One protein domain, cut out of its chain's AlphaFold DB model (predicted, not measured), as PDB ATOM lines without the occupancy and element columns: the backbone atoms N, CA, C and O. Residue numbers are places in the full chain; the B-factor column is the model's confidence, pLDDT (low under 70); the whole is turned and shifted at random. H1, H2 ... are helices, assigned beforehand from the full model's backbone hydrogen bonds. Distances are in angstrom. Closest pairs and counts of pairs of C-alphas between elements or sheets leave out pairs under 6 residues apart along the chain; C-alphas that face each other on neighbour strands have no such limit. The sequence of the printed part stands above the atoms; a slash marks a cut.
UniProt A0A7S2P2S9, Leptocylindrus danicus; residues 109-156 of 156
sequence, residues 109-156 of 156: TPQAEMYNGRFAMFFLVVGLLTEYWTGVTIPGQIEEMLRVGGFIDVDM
ATOM      1  N   THR A 109      19.798  42.928 -47.681       76.38
ATOM      2  CA  THR A 109      19.692  41.643 -48.375       76.38
ATOM      3  C   THR A 109      18.441  40.905 -47.894       76.38
ATOM      4  O   THR A 109      18.101  40.963 -46.707       76.38
ATOM      5  N   PRO A 110      17.744  40.169 -48.781       77.88
ATOM      6  CA  PRO A 110      16.487  39.504 -48.432       77.88
ATOM      7  C   PRO A 110      16.656  38.452 -47.321       77.88
ATOM      8  O   PRO A 110      15.740  38.219 -46.532       77.88
ATOM      9  N   GLN A 111      17.840  37.839 -47.214       77.19
ATOM     10  CA  GLN A 111      18.152  36.895 -46.138       77.19
ATOM     11  C   GLN A 111      18.213  37.585 -44.769       77.19
ATOM     12  O   GLN A 111      17.611  37.097 -43.810       77.19
ATOM     13  N   ALA A 112      18.883  38.739 -44.667       80.88
ATOM     14  CA  ALA A 112      18.991  39.487 -43.416       80.88
ATOM     15  C   ALA A 112      17.617  39.966 -42.911       80.88
ATOM     16  O   ALA A 112      17.315  39.860 -41.718       80.88
ATOM     17  N   GLU A 113      16.750  40.415 -43.821       86.00
ATOM     18  CA  GLU A 113      15.371  40.808 -43.510       86.00
ATOM     19  C   GLU A 113      14.538  39.633 -42.992       86.00
ATOM     20  O   GLU A 113      13.839  39.766 -41.985       86.00
ATOM     21  N   MET A 114      14.645  38.458 -43.623       86.25
ATOM     22  CA  MET A 114      13.928  37.265 -43.173       86.25
ATOM     23  C   MET A 114      14.370  36.835 -41.769       86.25
ATOM     24  O   MET A 114      13.520  36.500 -40.941       86.25
ATOM     25  N   TYR A 115      15.675  36.836 -41.481       85.50
ATOM     26  CA  TYR A 115      16.169  36.473 -40.152       85.50
ATOM     27  C   TYR A 115      15.695  37.463 -39.088       85.50
ATOM     28  O   TYR A 115      15.144  37.036 -38.073       85.50
ATOM     29  N   ASN A 116      15.822  38.769 -39.335       87.62
ATOM     30  CA  ASN A 116      15.347  39.782 -38.395       87.62
ATOM     31  C   ASN A 116      13.823  39.697 -38.202       87.62
ATOM     32  O   ASN A 116      13.348  39.677 -37.072       87.62
ATOM     33  N   GLY A 117      13.054  39.515 -39.278       90.69
ATOM     34  CA  GLY A 117      11.605  39.321 -39.207       90.69
ATOM     35  C   GLY A 117      11.198  38.112 -38.359       90.69
ATOM     36  O   GLY A 117      10.278  38.211 -37.549       90.69
ATOM     37  N   ARG A 118      11.912  36.981 -38.469       92.62
ATOM     38  CA  ARG A 118      11.673  35.787 -37.634       92.62
ATOM     39  C   ARG A 118      11.984  36.044 -36.164       92.62
ATOM     40  O   ARG A 118      11.189  35.653 -35.310       92.62
ATOM     41  N   PHE A 119      13.098  36.710 -35.863       91.56
ATOM     42  CA  PHE A 119      13.433  37.079 -34.487       91.56
ATOM     43  C   PHE A 119      12.442  38.095 -33.916       91.56
ATOM     44  O   PHE A 119      11.987  37.920 -32.792       91.56
ATOM     45  N   ALA A 120      12.035  39.097 -34.693       92.06
ATOM     46  CA  ALA A 120      11.036  40.077 -34.288       92.06
ATOM     47  C   ALA A 120       9.693  39.406 -33.982       92.06
ATOM     48  O   ALA A 120       9.152  39.610 -32.901       92.06
ATOM     49  N   MET A 121       9.186  38.546 -34.874       92.50
ATOM     50  CA  MET A 121       7.958  37.782 -34.623       92.50
ATOM     51  C   MET A 121       8.089  36.882 -33.389       92.50
ATOM     52  O   MET A 121       7.168  36.829 -32.577       92.50
ATOM     53  N   PHE A 122       9.233  36.214 -33.209       89.94
ATOM     54  CA  PHE A 122       9.501  35.383 -32.037       89.94
ATOM     55  C   PHE A 122       9.472  36.196 -30.736       89.94
ATOM     56  O   PHE A 122       8.760  35.824 -29.807       89.94
ATOM     57  N   PHE A 123      10.177  37.327 -30.673       85.19
ATOM     58  CA  PHE A 123      10.195  38.184 -29.486       85.19
ATOM     59  C   PHE A 123       8.858  38.875 -29.230       85.19
ATOM     60  O   PHE A 123       8.512  39.083 -28.073       85.19
ATOM     61  N   LEU A 124       8.075  39.178 -30.266       89.00
ATOM     62  CA  LEU A 124       6.732  39.734 -30.104       89.00
ATOM     63  C   LEU A 124       5.789  38.689 -29.488       89.00
ATOM     64  O   LEU A 124       5.100  38.972 -28.510       89.00
ATOM     65  N   VAL A 125       5.803  37.457 -30.006       91.44
ATOM     66  CA  VAL A 125       4.975  36.358 -29.486       91.44
ATOM     67  C   VAL A 125       5.398  35.968 -28.072       91.44
ATOM     68  O   VAL A 125       4.545  35.842 -27.198       91.44
ATOM     69  N   VAL A 126       6.698  35.798 -27.821       86.94
ATOM     70  CA  VAL A 126       7.213  35.474 -26.485       86.94
ATOM     71  C   VAL A 126       6.988  36.639 -25.523       86.94
ATOM     72  O   VAL A 126       6.572  36.400 -24.398       86.94
ATOM     73  N   GLY A 127       7.172  37.887 -25.957       83.31
ATOM     74  CA  GLY A 127       6.880  39.081 -25.163       83.31
ATOM     75  C   GLY A 127       5.424  39.113 -24.699       83.31
ATOM     76  O   GLY A 127       5.174  39.133 -23.496       83.31
ATOM     77  N   LEU A 128       4.474  38.979 -25.630       84.81
ATOM     78  CA  LEU A 128       3.040  38.888 -25.324       84.81
ATOM     79  C   LEU A 128       2.703  37.687 -24.432       84.81
ATOM     80  O   LEU A 128       1.889  37.798 -23.519       84.81
ATOM     81  N   LEU A 129       3.316  36.527 -24.680       84.88
ATOM     82  CA  LEU A 129       3.056  35.322 -23.898       84.88
ATOM     83  C   LEU A 129       3.595  35.443 -22.470       84.88
ATOM     84  O   LEU A 129       2.927  35.012 -21.537       84.88
ATOM     85  N   THR A 130       4.780  36.031 -22.289       76.50
ATOM     86  CA  THR A 130       5.360  36.262 -20.961       76.50
ATOM     87  C   THR A 130       4.563  37.293 -20.177       76.50
ATOM     88  O   THR A 130       4.293  37.040 -19.011       76.50
ATOM     89  N   GLU A 131       4.089  38.372 -20.811       72.56
ATOM     90  CA  GLU A 131       3.166  39.330 -20.189       72.56
ATOM     91  C   GLU A 131       1.857  38.648 -19.762       72.56
ATOM     92  O   GLU A 131       1.393  38.840 -18.637       72.56
ATOM     93  N   TYR A 132       1.304  37.784 -20.620       75.12
ATOM     94  CA  TYR A 132       0.107  37.006 -20.303       75.12
ATOM     95  C   TYR A 132       0.325  36.027 -19.136       75.12
ATOM     96  O   TYR A 132      -0.594  35.797 -18.351       75.12
ATOM     97  N   TRP A 133       1.524  35.451 -19.005       70.12
ATOM     98  CA  TRP A 133       1.815  34.437 -17.986       70.12
ATOM     99  C   TRP A 133       2.251  35.003 -16.632       70.12
ATOM    100  O   TRP A 133       1.898  34.433 -15.602       70.12
ATOM    101  N   THR A 134       3.030  36.086 -16.600       68.12
ATOM    102  CA  THR A 134       3.531  36.664 -15.341       68.12
ATOM    103  C   THR A 134       2.656  37.796 -14.814       68.12
ATOM    104  O   THR A 134       2.769  38.125 -13.635       68.12
ATOM    105  N   GLY A 135       1.778  38.387 -15.639       58.69
ATOM    106  CA  GLY A 135       0.882  39.477 -15.230       58.69
ATOM    107  C   GLY A 135       1.610  40.738 -14.748       58.69
ATOM    108  O   GLY A 135       0.993  41.623 -14.157       58.69
ATOM    109  N   VAL A 136       2.922  40.814 -14.977       58.50
ATOM    110  CA  VAL A 136       3.799  41.919 -14.597       58.50
ATOM    111  C   VAL A 136       4.458  42.432 -15.863       58.50
ATOM    112  O   VAL A 136       5.071  41.677 -16.617       58.50
ATOM    113  N   THR A 137       4.341  43.736 -16.085       54.94
ATOM    114  CA  THR A 137       4.980  44.427 -17.196       54.94
ATOM    115  C   THR A 137       6.505  44.308 -17.061       54.94
ATOM    116  O   THR A 137       7.143  44.934 -16.216       54.94
ATOM    117  N   ILE A 138       7.108  43.509 -17.946       54.53
ATOM    118  CA  ILE A 138       8.561  43.344 -18.108       54.53
ATOM    119  C   ILE A 138       9.359  44.673 -18.184       54.53
ATOM    120  O   ILE A 138      10.498  44.662 -17.708       54.53
ATOM    121  N   PRO A 139       8.848  45.834 -18.665       55.41
ATOM    122  CA  PRO A 139       9.630  47.079 -18.621       55.41
ATOM    123  C   PRO A 139      10.046  47.550 -17.215       55.41
ATOM    124  O   PRO A 139      11.019  48.288 -17.120       55.41
ATOM    125  N   GLY A 140       9.394  47.102 -16.133       51.47
ATOM    126  CA  GLY A 140       9.788  47.486 -14.768       51.47
ATOM    127  C   GLY A 140      11.094  46.847 -14.273       51.47
ATOM    128  O   GLY A 140      11.801  47.440 -13.469       51.47
ATOM    129  N   GLN A 141      11.474  45.662 -14.770       46.94
ATOM    130  CA  GLN A 141      12.681  44.957 -14.291       46.94
ATOM    131  C   GLN A 141      13.972  45.393 -15.000       46.94
ATOM    132  O   GLN A 141      15.069  45.181 -14.484       46.94
ATOM    133  N   ILE A 142      13.862  46.028 -16.168       54.94
ATOM    134  CA  ILE A 142      15.020  46.532 -16.920       54.94
ATOM    135  C   ILE A 142      15.524  47.843 -16.294       54.94
ATOM    136  O   ILE A 142      16.728  48.077 -16.262       54.94
ATOM    137  N   GLU A 143      14.626  48.653 -15.725       52.19
ATOM    138  CA  GLU A 143      14.954  49.890 -15.003       52.19
ATOM    139  C   GLU A 143      15.740  49.606 -13.704       52.19
ATOM    140  O   GLU A 143      16.716  50.292 -13.401       52.19
ATOM    141  N   GLU A 144      15.410  48.519 -12.995       54.88
ATOM    142  CA  GLU A 144      16.132  48.079 -11.791       54.88
ATOM    143  C   GLU A 144      17.495  47.439 -12.123       54.88
ATOM    144  O   GLU A 144      18.479  47.671 -11.422       54.88
ATOM    145  N   MET A 145      17.595  46.685 -13.228       55.22
ATOM    146  CA  MET A 145      18.874  46.140 -13.709       55.22
ATOM    147  C   MET A 145      19.807  47.236 -14.259       55.22
ATOM    148  O   MET A 145      21.015  47.137 -14.063       55.22
ATOM    149  N   LEU A 146      19.286  48.296 -14.897       55.00
ATOM    150  CA  LEU A 146      20.081  49.464 -15.319       55.00
ATOM    151  C   LEU A 146      20.541  50.329 -14.134       55.00
ATOM    152  O   LEU A 146      21.633  50.898 -14.186       55.00
ATOM    153  N   ARG A 147      19.736  50.396 -13.063       56.19
ATOM    154  CA  ARG A 147      20.080  51.064 -11.798       56.19
ATOM    155  C   ARG A 147      21.129  50.279 -10.997       56.19
ATOM    156  O   ARG A 147      22.089  50.866 -10.523       56.19
ATOM    157  N   VAL A 148      21.007  48.953 -10.902       58.53
ATOM    158  CA  VAL A 148      22.015  48.076 -10.261       58.53
ATOM    159  C   VAL A 148      23.281  47.921 -11.120       58.53
ATOM    160  O   VAL A 148      24.371  47.731 -10.588       58.53
ATOM    161  N   GLY A 149      23.156  48.026 -12.447       57.59
ATOM    162  CA  GLY A 149      24.252  47.946 -13.418       57.59
ATOM    163  C   GLY A 149      25.075  49.231 -13.589       57.59
ATOM    164  O   GLY A 149      26.027  49.219 -14.367       57.59
ATOM    165  N   GLY A 150      24.742  50.318 -12.880       58.72
ATOM    166  CA  GLY A 150      25.604  51.499 -12.740       58.72
ATOM    167  C   GLY A 150      25.666  52.460 -13.936       58.72
ATOM    168  O   GLY A 150      26.664  53.158 -14.085       58.72
ATOM    169  N   PHE A 151      24.640  52.529 -14.797       57.62
ATOM    170  CA  PHE A 151      24.596  53.522 -15.890       57.62
ATOM    171  C   PHE A 151      23.886  54.837 -15.528       57.62
ATOM    172  O   PHE A 151      24.015  55.813 -16.264       57.62
ATOM    173  N   ILE A 152      23.163  54.897 -14.405       56.69
ATOM    174  CA  ILE A 152      22.574  56.133 -13.870       56.69
ATOM    175  C   ILE A 152      22.711  56.105 -12.343       56.69
ATOM    176  O   ILE A 152      21.808  55.659 -11.645       56.69
ATOM    177  N   ASP A 153      23.845  56.594 -11.846       51.25
ATOM    178  CA  ASP A 153      23.976  57.150 -10.497       51.25
ATOM    179  C   ASP A 153      24.219  58.650 -10.666       51.25
ATOM    180  O   ASP A 153      25.339  59.086 -10.925       51.25
ATOM    181  N   VAL A 154      23.157  59.449 -10.579       57.56
ATOM    182  CA  VAL A 154      23.266  60.883 -10.283       57.56
ATOM    183  C   VAL A 154      22.113  61.237  -9.355       57.56
ATOM    184  O   VAL A 154      21.114  61.801  -9.789       57.56
ATOM    185  N   ASP A 155      22.239  60.841  -8.090       52.88
ATOM    186  CA  ASP A 155      21.906  61.750  -6.990       52.88
ATOM    187  C   ASP A 155      22.647  61.331  -5.707       52.88
ATOM    188  O   ASP A 155      22.137  60.591  -4.862       52.88
ATOM    189  N   MET A 156      23.902  61.781  -5.612       44.44
ATOM    190  CA  MET A 156      24.546  62.199  -4.365       44.44
ATOM    191  C   MET A 156      25.481  63.372  -4.661       44.44
ATOM    192  O   MET A 156      26.177  63.312  -5.701       44.44
TER     193      MET A 156
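Overview. This is residues 109 to 156 of the 156 residues of a protein of Leptocylindrus danicus (UniProt A0A7S2P2S9). One long straight helix, H1, and one short helix, H2, make an open V, with a tight link at its corner and the two arms standing apart. Beyond H2 the chain runs on as a tail without a named element, residues 149 to 156, at the far end of the shorter arm. The printed part has 48 residues with two named helices, H1 then H2, and no named strand; the class is all helix. The whole is extended, with a radius of gyration of the C-alphas of 16.0 A, and flat, spanning 50 by 31 by 10 A.

Along the chain. H1, the longest helix, holds residues 110 to 134 and measures 35.7 A from first to last C-alpha. It begins with C-alpha 110 at (16.487, 39.504, -48.432) and ends with C-alpha 134 at (3.531, 36.664, -15.341). H2 holds residues 139 to 148, 15.0 A from first to last C-alpha, and ends with C-alpha 148 at (22.015, 48.076, -10.261).

Arrangement. H1 and H2 are apart, with no C-alpha of the one within 8 A of the other. Their link, 4 residues, is tight. Residues 109 to 126, of which 110 to 126 belong to H1, stand free, with no C-alpha 8 or more residues apart along the chain within 10 A. Residues 131 to 136, of which 131 to 134 belong to H1, and residues 144 to 151, of which 144 to 148 belong to H2, stand free too. In H1 every O i to N i+4 pair is within hydrogen-bond range; in H2 it is 4 of 6.

Size, cuts and confidence. The two C-alphas farthest apart are those of Pro 110 and Met 156, 50.2 A. The printed part has no cut and ends at the chain's last residue, Met 156. The mean pLDDT of the printed part is 70.4, and residues 134 to 156 are under 70.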